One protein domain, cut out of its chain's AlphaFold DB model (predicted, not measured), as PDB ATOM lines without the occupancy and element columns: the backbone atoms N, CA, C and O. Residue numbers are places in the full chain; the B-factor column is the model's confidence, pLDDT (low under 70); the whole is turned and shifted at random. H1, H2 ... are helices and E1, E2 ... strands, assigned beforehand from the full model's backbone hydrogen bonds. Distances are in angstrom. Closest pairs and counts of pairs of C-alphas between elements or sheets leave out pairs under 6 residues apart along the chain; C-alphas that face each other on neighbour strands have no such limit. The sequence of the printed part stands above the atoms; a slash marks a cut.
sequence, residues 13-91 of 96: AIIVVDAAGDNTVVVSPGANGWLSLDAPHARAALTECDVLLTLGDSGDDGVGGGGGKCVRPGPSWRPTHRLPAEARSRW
ATOM      1  N   ALA A  13     181.728 192.541 113.167       94.69
ATOM      2  CA  ALA A  13     180.471 191.816 113.227       94.69
ATOM      3  C   ALA A  13     180.405 190.868 112.029       94.69
ATOM      4  O   ALA A  13     180.622 191.278 110.888       94.69
ATOM      5  N   ILE A  14     180.122 189.599 112.295       95.75
ATOM      6  CA  ILE A  14     179.840 188.586 111.284       95.75
ATOM      7  C   ILE A  14     178.328 188.427 111.239       95.75
ATOM      8  O   ILE A  14     177.704 188.136 112.258       95.75
ATOM      9  N   ILE A  15     177.750 188.631 110.060       97.31
ATOM     10  CA  ILE A  15     176.311 188.519 109.830       97.31
ATOM     11  C   ILE A  15     176.097 187.368 108.857       97.31
ATOM     12  O   ILE A  15     176.568 187.415 107.722       97.31
ATOM     13  N   VAL A  16     175.393 186.340 109.313       97.88
ATOM     14  CA  VAL A  16     174.922 185.237 108.478       97.88
ATOM     15  C   VAL A  16     173.425 185.412 108.301       97.88
ATOM     16  O   VAL A  16     172.708 185.559 109.286       97.88
ATOM     17  N   VAL A  17     172.964 185.411 107.055       97.81
ATOM     18  CA  VAL A  17     171.540 185.495 106.715       97.81
ATOM     19  C   VAL A  17     171.115 184.140 106.178       97.81
ATOM     20  O   VAL A  17     171.770 183.612 105.276       97.81
ATOM     21  N   ASP A  18     170.070 183.554 106.752       97.06
ATOM     22  CA  ASP A  18     169.555 182.269 106.290       97.06
ATOM     23  C   ASP A  18     168.613 182.410 105.076       97.06
ATOM     24  O   ASP A  18     168.358 183.503 104.566       97.06
ATOM     25  N   ALA A  19     168.102 181.281 104.579       97.44
ATOM     26  CA  ALA A  19     167.206 181.261 103.421       97.44
ATOM     27  C   ALA A  19     165.812 181.859 103.698       97.44
ATOM     28  O   ALA A  19     165.107 182.198 102.747       97.44
ATOM     29  N   ALA A  20     165.407 181.977 104.967       97.44
ATOM     30  CA  ALA A  20     164.172 182.639 105.380       97.44
ATOM     31  C   ALA A  20     164.351 184.163 105.525       97.44
ATOM     32  O   ALA A  20     163.362 184.894 105.575       97.44
ATOM     33  N   GLY A  21     165.599 184.644 105.520       96.94
ATOM     34  CA  GLY A  21     165.950 186.048 105.705       96.94
ATOM     35  C   GLY A  21     166.249 186.414 107.158       96.94
ATOM     36  O   GLY A  21     166.351 187.603 107.463       96.94
ATOM     37  N   ASP A  22     166.397 185.426 108.044       97.50
ATOM     38  CA  ASP A  22     166.742 185.661 109.441       97.50
ATOM     39  C   ASP A  22     168.248 185.902 109.601       97.50
ATOM     40  O   ASP A  22     169.094 185.209 109.027       97.50
ATOM     41  N   ASN A  23     168.587 186.903 110.419       96.56
ATOM     42  CA  ASN A  23     169.966 187.306 110.670       96.56
ATOM     43  C   ASN A  23     170.508 186.641 111.940       96.56
ATOM     44  O   ASN A  23     170.012 186.876 113.040       96.56
ATOM     45  N   THR A  24     171.616 185.919 111.809       97.38
ATOM     46  CA  THR A  24     172.485 185.526 112.921       97.38
ATOM     47  C   THR A  24     173.688 186.460 112.959       97.38
ATOM     48  O   THR A  24     174.476 186.503 112.013       97.38
ATOM     49  N   VAL A  25     173.838 187.218 114.046       95.94
ATOM     50  CA  VAL A  25     174.903 188.220 114.194       95.94
ATOM     51  C   VAL A  25     175.838 187.827 115.331       95.94
ATOM     52  O   VAL A  25     175.404 187.668 116.469       95.94
ATOM     53  N   VAL A  26     177.131 187.709 115.030       95.12
ATOM     54  CA  VAL A  26     178.198 187.495 116.014       95.12
ATOM     55  C   VAL A  26     179.086 188.728 116.033       95.12
ATOM     56  O   VAL A  26     179.653 189.093 115.005       95.12
ATOM     57  N   VAL A  27     179.215 189.368 117.193       93.12
ATOM     58  CA  VAL A  27     179.999 190.598 117.357       93.12
ATOM     59  C   VAL A  27     181.235 190.321 118.205       93.12
ATOM     60  O   VAL A  27     181.150 189.691 119.257       93.12
ATOM     61  N   SER A  28     182.380 190.815 117.745       91.31
ATOM     62  CA  SER A  28     183.607 190.944 118.521       91.31
ATOM     63  C   SER A  28     183.925 192.433 118.688       91.31
ATOM     64  O   SER A  28     184.122 193.121 117.685       91.31
ATOM     65  N   PRO A  29     184.015 192.958 119.921       88.50
ATOM     66  CA  PRO A  29     184.199 194.395 120.145       88.50
ATOM     67  C   PRO A  29     185.565 194.909 119.659       88.50
ATOM     68  O   PRO A  29     185.711 196.091 119.343       88.50
ATOM     69  N   GLY A  30     186.581 194.039 119.568       90.12
ATOM     70  CA  GLY A  30     187.938 194.412 119.155       90.12
ATOM     71  C   GLY A  30     188.464 195.632 119.922       90.12
ATOM     72  O   GLY A  30     188.264 195.755 121.130       90.12
ATOM     73  N   ALA A  31     189.111 196.562 119.216       89.06
ATOM     74  CA  ALA A  31     189.608 197.814 119.792       89.06
ATOM     75  C   ALA A  31     188.523 198.704 120.445       89.06
ATOM     76  O   ALA A  31     188.861 199.488 121.331       89.06
ATOM     77  N   ASN A  32     187.239 198.585 120.070       86.31
ATOM     78  CA  ASN A  32     186.160 199.391 120.667       86.31
ATOM     79  C   ASN A  32     185.952 199.053 122.152       86.31
ATOM     80  O   ASN A  32     185.615 199.932 122.941       86.31
ATOM     81  N   GLY A  33     186.231 197.805 122.546       84.94
ATOM     82  CA  GLY A  33     186.160 197.358 123.940       84.94
ATOM     83  C   GLY A  33     187.223 197.974 124.857       84.94
ATOM     84  O   GLY A  33     187.146 197.801 126.067       84.94
ATOM     85  N   TRP A  34     188.201 198.694 124.299       84.06
ATOM     86  CA  TRP A  34     189.296 199.334 125.037       84.06
ATOM     87  C   TRP A  34     189.157 200.858 125.127       84.06
ATOM     88  O   TRP A  34     190.085 201.541 125.563       84.06
ATOM     89  N   LEU A  35     188.034 201.418 124.675       80.50
ATOM     90  CA  LEU A  35     187.825 202.857 124.709       80.50
ATOM     91  C   LEU A  35     187.667 203.343 126.159       80.50
ATOM     92  O   LEU A  35     186.712 202.994 126.839       80.50
ATOM     93  N   SER A  36     188.608 204.175 126.616       78.50
ATOM     94  CA  SER A  36     188.601 204.810 127.941       78.50
ATOM     95  C   SER A  36     188.706 206.330 127.820       78.50
ATOM     96  O   SER A  36     189.426 206.863 126.970       78.50
ATOM     97  N   LEU A  37     187.997 207.038 128.702       79.88
ATOM     98  CA  LEU A  37     187.974 208.501 128.788       79.88
ATOM     99  C   LEU A  37     188.856 209.055 129.920       79.88
ATOM    100  O   LEU A  37     188.786 210.244 130.238       79.88
ATOM    101  N   ASP A  38     189.701 208.226 130.535       82.19
ATOM    102  CA  ASP A  38     190.558 208.655 131.647       82.19
ATOM    103  C   ASP A  38     191.785 209.446 131.207       82.19
ATOM    104  O   ASP A  38     192.372 210.196 131.992       82.19
ATOM    105  N   ALA A  39     192.161 209.332 129.936       79.50
ATOM    106  CA  ALA A  39     193.312 210.042 129.421       79.50
ATOM    107  C   ALA A  39     193.062 211.570 129.388       79.50
ATOM    108  O   ALA A  39     192.017 212.014 128.900       79.50
ATOM    109  N   PRO A  40     194.032 212.411 129.808       81.75
ATOM    110  CA  PRO A  40     193.855 213.867 129.863       81.75
ATOM    111  C   PRO A  40     193.427 214.500 128.533       81.75
ATOM    112  O   PRO A  40     192.618 215.423 128.508       81.75
ATOM    113  N   HIS A  41     193.931 213.974 127.415       79.62
ATOM    114  CA  HIS A  41     193.575 214.455 126.081       79.62
ATOM    115  C   HIS A  41     192.136 214.092 125.682       79.62
ATOM    116  O   HIS A  41     191.497 214.865 124.971       79.62
ATOM    117  N   ALA A  42     191.611 212.953 126.153       79.12
ATOM    118  CA  ALA A  42     190.222 212.567 125.934       79.12
ATOM    119  C   ALA A  42     189.285 213.509 126.703       79.12
ATOM    120  O   ALA A  42     188.352 214.057 126.122       79.12
ATOM    121  N   ARG A  43     189.590 213.799 127.975       82.69
ATOM    122  CA  ARG A  43     188.811 214.749 128.789       82.69
ATOM    123  C   ARG A  43     188.848 216.174 128.238       82.69
ATOM    124  O   ARG A  43     187.808 216.819 128.187       82.69
ATOM    125  N   ALA A  44     190.008 216.640 127.770       83.12
ATOM    126  CA  ALA A  44     190.126 217.949 127.128       83.12
ATOM    127  C   ALA A  44     189.234 218.059 125.878       83.12
ATOM    128  O   ALA A  44     188.496 219.030 125.724       83.12
ATOM    129  N   ALA A  45     189.220 217.027 125.027       78.12
ATOM    130  CA  ALA A  45     188.350 216.999 123.852       78.12
ATOM    131  C   ALA A  45     186.853 217.026 124.222       78.12
ATOM    132  O   ALA A  45     186.064 217.667 123.532       78.12
ATOM    133  N   LEU A  46     186.457 216.380 125.325       79.69
ATOM    134  CA  LEU A  46     185.078 216.425 125.822       79.69
ATOM    135  C   LEU A  46     184.670 217.824 126.289       79.69
ATOM    136  O   LEU A  46     183.560 218.254 125.992       79.69
ATOM    137  N   THR A  47     185.558 218.540 126.984       82.44
ATOM    138  CA  THR A  47     185.270 219.900 127.473       82.44
ATOM    139  C   THR A  47     185.114 220.931 126.357       82.44
ATOM    140  O   THR A  47     184.494 221.970 126.569       82.44
ATOM    141  N   GLU A  48     185.646 220.649 125.166       78.69
ATOM    142  CA  GLU A  48     185.500 221.504 123.985       78.69
ATOM    143  C   GLU A  48     184.222 221.207 123.176       78.69
ATOM    144  O   GLU A  48     183.809 222.038 122.365       78.69
ATOM    145  N   CYS A  49     183.571 220.050 123.366       71.19
ATOM    146  CA  CYS A  49     182.329 219.730 122.658       71.19
ATOM    147  C   CYS A  49     181.113 220.422 123.316       71.19
ATOM    148  O   CYS A  49     180.885 220.284 124.514       71.19
ATOM    149  N   ASP A  50     180.228 221.035 122.518       73.31
ATOM    150  CA  ASP A  50     178.893 221.453 122.996       73.31
ATOM    151  C   ASP A  50     177.950 220.247 123.218       73.31
ATOM    152  O   ASP A  50     177.071 220.276 124.079       73.31
ATOM    153  N   VAL A  51     178.093 219.196 122.399       73.12
ATOM    154  CA  VAL A  51     177.298 217.958 122.455       73.12
ATOM    155  C   VAL A  51     178.189 216.770 122.093       73.12
ATOM    156  O   VAL A  51     178.811 216.762 121.028       73.12
ATOM    157  N   LEU A  52     178.201 215.752 122.955       76.12
ATOM    158  CA  LEU A  52     178.836 214.460 122.705       76.12
ATOM    159  C   LEU A  52     177.779 213.446 122.251       76.12
ATOM    160  O   LEU A  52     176.800 213.212 122.959       76.12
ATOM    161  N   LEU A  53     177.986 212.832 121.087       74.75
ATOM    162  CA  LEU A  53     177.194 211.683 120.650       74.75
ATOM    163  C   LEU A  53     177.898 210.391 121.066       74.75
ATOM    164  O   LEU A  53     179.028 210.162 120.647       74.75
ATOM    165  N   THR A  54     177.220 209.536 121.828       72.62
ATOM    166  CA  THR A  54     177.685 208.183 122.156       72.62
ATOM    167  C   THR A  54     176.747 207.142 121.539       72.62
ATOM    168  O   THR A  54     175.552 207.392 121.367       72.62
ATOM    169  N   LEU A  55     177.295 205.986 121.161       67.38
ATOM    170  CA  LEU A  55     176.545 204.819 120.694       67.38
ATOM    171  C   LEU A  55     177.126 203.580 121.386       67.38
ATOM    172  O   LEU A  55     178.344 203.487 121.530       67.38
ATOM    173  N   GLY A  56     176.259 202.684 121.861       63.31
ATOM    174  CA  GLY A  56     176.647 201.549 122.700       63.31
ATOM    175  C   GLY A  56     177.260 200.399 121.905       63.31
ATOM    176  O   GLY A  56     176.534 199.656 121.255       63.31
ATOM    177  N   ASP A  57     178.583 200.268 121.981       61.53
ATOM    178  CA  ASP A  57     179.378 199.085 121.595       61.53
ATOM    179  C   ASP A  57     180.723 199.109 122.367       61.53
ATOM    180  O   ASP A  57     181.809 198.870 121.845       61.53
ATOM    181  N   SER A  58     180.681 199.581 123.614       55.56
ATOM    182  CA  SER A  58     181.836 199.817 124.498       55.56
ATOM    183  C   SER A  58     181.416 199.415 125.917       55.56
ATOM    184  O   SER A  58     180.235 199.542 126.233       55.56
ATOM    185  N   GLY A  59     182.340 198.878 126.722       51.03
ATOM    186  CA  GLY A  59     182.073 198.168 127.988       51.03
ATOM    187  C   GLY A  59     181.280 198.912 129.084       51.03
ATOM    188  O   GLY A  59     180.996 200.102 128.993       51.03
ATOM    189  N   ASP A  60     180.903 198.145 130.115       40.94
ATOM    190  CA  ASP A  60     179.782 198.352 131.057       40.94
ATOM    191  C   ASP A  60     180.086 199.216 132.315       40.94
ATOM    192  O   ASP A  60     179.566 198.967 133.402       40.94
ATOM    193  N   ASP A  61     180.929 200.246 132.220       41.66
ATOM    194  CA  ASP A  61     181.344 201.098 133.355       41.66
ATOM    195  C   ASP A  61     180.604 202.452 133.459       41.66
ATOM    196  O   ASP A  61     181.025 203.368 134.167       41.66
ATOM    197  N   GLY A  62     179.433 202.588 132.826       39.41
ATOM    198  CA  GLY A  62     178.469 203.669 133.112       39.41
ATOM    199  C   GLY A  62     178.869 205.083 132.655       39.41
ATOM    200  O   GLY A  62     178.031 205.982 132.633       39.41
ATOM    201  N   VAL A  63     180.106 205.275 132.200       46.81
ATOM    202  CA  VAL A  63     180.549 206.405 131.370       46.81
ATOM    203  C   VAL A  63     181.235 205.813 130.140       46.81
ATOM    204  O   VAL A  63     182.425 205.992 129.900       46.81
ATOM    205  N   GLY A  64     180.460 205.047 129.369       38.22
ATOM    206  CA  GLY A  64     180.915 204.415 128.139       38.22
ATOM    207  C   GLY A  64     181.299 205.481 127.120       38.22
ATOM    208  O   GLY A  64     180.443 206.085 126.463       38.22
ATOM    209  N   GLY A  65     182.599 205.734 126.997       40.59
ATOM    210  CA  GLY A  65     183.147 206.402 125.833       40.59
ATOM    211  C   GLY A  65     182.824 205.525 124.638       40.59
ATOM    212  O   GLY A  65     183.460 204.505 124.448       40.59
ATOM    213  N   GLY A  66     181.800 205.888 123.874       40.66
ATOM    214  CA  GLY A  66     181.686 205.495 122.476       40.66
ATOM    215  C   GLY A  66     182.556 206.439 121.654       40.66
ATOM    216  O   GLY A  66     182.870 207.540 122.113       40.66
ATOM    217  N   GLY A  67     182.958 206.036 120.447       47.53
ATOM    218  CA  GLY A  67     183.634 206.924 119.500       47.53
ATOM    219  C   GLY A  67     182.814 208.198 119.296       47.53
ATOM    220  O   GLY A  67     181.869 208.232 118.511       47.53
ATOM    221  N   GLY A  68     183.150 209.236 120.057       50.59
ATOM    222  CA  GLY A  68     182.357 210.440 120.161       50.59
ATOM    223  C   GLY A  68     182.738 211.394 119.055       50.59
ATOM    224  O   GLY A  68     183.873 211.863 118.988       50.59
ATOM    225  N   LYS A  69     181.792 211.708 118.178       52.38
ATOM    226  CA  LYS A  69     181.939 212.876 117.309       52.38
ATOM    227  C   LYS A  69     181.288 214.052 118.026       52.38
ATOM    228  O   LYS A  69     180.138 213.933 118.451       52.38
ATOM    229  N   CYS A  70     181.986 215.186 118.142       55.31
ATOM    230  CA  CYS A  70     181.276 216.436 118.396       55.31
ATOM    231  C   CYS A  70     180.416 216.684 117.142       55.31
ATOM    232  O   CYS A  70     180.944 216.856 116.040       55.31
ATOM    233  N   VAL A  71     179.094 216.634 117.284       60.81
ATOM    234  CA  VAL A  71     178.158 216.850 116.174       60.81
ATOM    235  C   VAL A  71     177.389 218.130 116.442       60.81
ATOM    236  O   VAL A  71     176.970 218.377 117.569       60.81
ATOM    237  N   ARG A  72     177.153 218.932 115.400       60.97
ATOM    238  CA  ARG A  72     176.168 220.013 115.470       60.97
ATOM    239  C   ARG A  72     174.786 219.407 115.200       60.97
ATOM    240  O   ARG A  72     174.536 218.995 114.065       60.97
ATOM    241  N   PRO A  73     173.899 219.282 116.198       61.56
ATOM    242  CA  PRO A  73     172.624 218.610 116.001       61.56
ATOM    243  C   PRO A  73     171.721 219.423 115.070       61.56
ATOM    244  O   PRO A  73     171.592 220.639 115.207       61.56
ATOM    245  N   GLY A  74     171.079 218.750 114.116       61.25
ATOM    246  CA  GLY A  74     170.064 219.363 113.262       61.25
ATOM    247  C   GLY A  74     168.734 219.588 114.003       61.25
ATOM    248  O   GLY A  74     168.475 218.957 115.028       61.25
ATOM    249  N   PRO A  75     167.826 220.425 113.470       64.50
ATOM    250  CA  PRO A  75     166.544 220.766 114.107       64.50
ATOM    251  C   PRO A  75     165.541 219.595 114.220       64.50
ATOM    252  O   PRO A  75     164.483 219.730 114.847       64.50
ATOM    253  N   SER A  76     165.821 218.452 113.590       70.50
ATOM    254  CA  SER A  76     165.054 217.204 113.713       70.50
ATOM    255  C   SER A  76     165.586 216.262 114.795       70.50
ATOM    256  O   SER A  76     164.853 215.368 115.210       70.50
ATOM    257  N   TRP A  77     166.820 216.459 115.272       64.25
ATOM    258  CA  TRP A  77     167.445 215.565 116.243       64.25
ATOM    259  C   TRP A  77     166.755 215.669 117.609       64.25
ATOM    260  O   TRP A  77     166.389 216.759 118.065       64.25
ATOM    261  N   ARG A  78     166.546 214.519 118.254       66.56
ATOM    262  CA  ARG A  78     165.882 214.380 119.555       66.56
ATOM    263  C   ARG A  78     166.865 213.717 120.526       66.56
ATOM    264  O   ARG A  78     167.260 212.585 120.266       66.56
ATOM    265  N   PRO A  79     167.250 214.385 121.624       63.53
ATOM    266  CA  PRO A  79     168.044 213.750 122.666       63.53
ATOM    267  C   PRO A  79     167.255 212.594 123.291       63.53
ATOM    268  O   PRO A  79     166.088 212.778 123.637       63.53
ATOM    269  N   THR A  80     167.881 211.432 123.468       61.62
ATOM    270  CA  THR A  80     167.292 210.304 124.214       61.62
ATOM    271  C   THR A  80     167.273 210.563 125.722       61.62
ATOM    272  O   THR A  80     166.368 210.104 126.411       61.62
ATOM    273  N   HIS A  81     168.200 211.387 126.227       58.19
ATOM    274  CA  HIS A  81     168.210 211.889 127.602       58.19
ATOM    275  C   HIS A  81     168.006 213.401 127.667       58.19
ATOM    276  O   HIS A  81     168.421 214.154 126.785       58.19
ATOM    277  N   ARG A  82     167.364 213.869 128.743       58.78
ATOM    278  CA  ARG A  82     167.095 215.294 128.955       58.78
ATOM    279  C   ARG A  82     168.419 216.054 129.054       58.78
ATOM    280  O   ARG A  82     169.195 215.833 129.975       58.78
ATOM    281  N   LEU A  83     168.655 216.964 128.112       62.94
ATOM    282  CA  LEU A  83     169.858 217.790 128.122       62.94
ATOM    283  C   LEU A  83     169.867 218.758 129.320       62.94
ATOM    284  O   LEU A  83     168.803 219.302 129.658       62.94
ATOM    285  N   PRO A  84     171.045 219.047 129.900       65.00
ATOM    286  CA  PRO A  84     171.230 220.145 130.846       65.00
ATOM    287  C   PRO A  84     170.709 221.472 130.280       65.00
ATOM    288  O   PRO A  84     170.734 221.701 129.067       65.00
ATOM    289  N   ALA A  85     170.237 222.369 131.152       64.88
ATOM    290  CA  ALA A  85     169.642 223.650 130.748       64.88
ATOM    291  C   ALA A  85     170.573 224.484 129.845       64.88
ATOM    292  O   ALA A  85     170.122 225.112 128.885       64.88
ATOM    293  N   GLU A  86     171.870 224.406 130.114       64.44
ATOM    294  CA  GLU A  86     172.954 225.065 129.389       64.44
ATOM    295  C   GLU A  86     172.995 224.618 127.918       64.44
ATOM    296  O   GLU A  86     172.915 225.445 127.006       64.44
ATOM    297  N   ALA A  87     172.977 223.304 127.675       63.88
ATOM    298  CA  ALA A  87     172.964 222.712 126.336       63.88
ATOM    299  C   ALA A  87     171.645 222.977 125.587       63.88
ATOM    300  O   ALA A  87     171.635 223.162 124.369       63.88
ATOM    301  N   ARG A  88     170.514 223.076 126.306       64.88
ATOM    302  CA  ARG A  88     169.211 223.428 125.707       64.88
ATOM    303  C   ARG A  88     169.184 224.854 125.159       64.88
ATOM    304  O   ARG A  88     168.472 225.102 124.188       64.88
ATOM    305  N   SER A  89     169.929 225.786 125.760       64.12
ATOM    306  CA  SER A  89     169.970 227.186 125.309       64.12
ATOM    307  C   SER A  89     170.685 227.357 123.961       64.12
ATOM    308  O   SER A  89     170.303 228.215 123.170       64.12
ATOM    309  N   ARG A  90     171.655 226.481 123.670       63.97
ATOM    310  CA  ARG A  90     172.434 226.438 122.421       63.97
ATOM    311  C   ARG A  90     171.785 225.594 121.322       63.97
ATOM    312  O   ARG A  90     172.279 225.563 120.196       63.97
ATOM    313  N   TRP A  91     170.679 224.913 121.630       67.25
ATOM    314  CA  TRP A  91     169.992 224.042 120.683       67.25
ATOM    315  C   TRP A  91     169.386 224.848 119.528       67.25
ATOM    316  O   TRP A  91     168.634 225.794 119.792       67.25
TER     317      TRP A  91
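AT A GLANCE: This is residues 13 to 91 of the 96 residues of an uncharacterized protein of Mycobacterium saskatchewanense (UniProt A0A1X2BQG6). This is a loose string of loops with little regular structure, an antiparallel hairpin, E1 and E2, making one end and H3 near the other. The 79 printed residues hold E1, E2, H1, H2, H3 in that order, mixed, with 30 residues in named elements. The whole is loose, radius of gyration of the C-alphas 16.7 A, spanning 51 by 33 by 18 A.

IN THESE COORDINATES: Find C-alpha 13 at (180.471, 191.816, 113.227), where E1, residues 13 to 17, begins; E2, residues 23 to 28, runs 16.2 A. Then come H1, residues 30 to 34, H2, residues 40 to 48, 12.8 A, and H3, residues 85 to 89, ending at (169.970, 227.186, 125.309).

HOW THE PARTS SIT: In the hairpin E1 and E2, N 14 and O 26 are within hydrogen-bond range, 2.8 A. H1, H2 and H3 touch no helix. O i to N i+4 pairs are within range throughout H2 and H3; in H1 0 of 1, against 2 of 2 O i to N i+3.

THE WHOLE: The printed part has no cut. H2 to H3 is a long link. Residues 55 to 75 and 77 to 91 have pLDDT under 70.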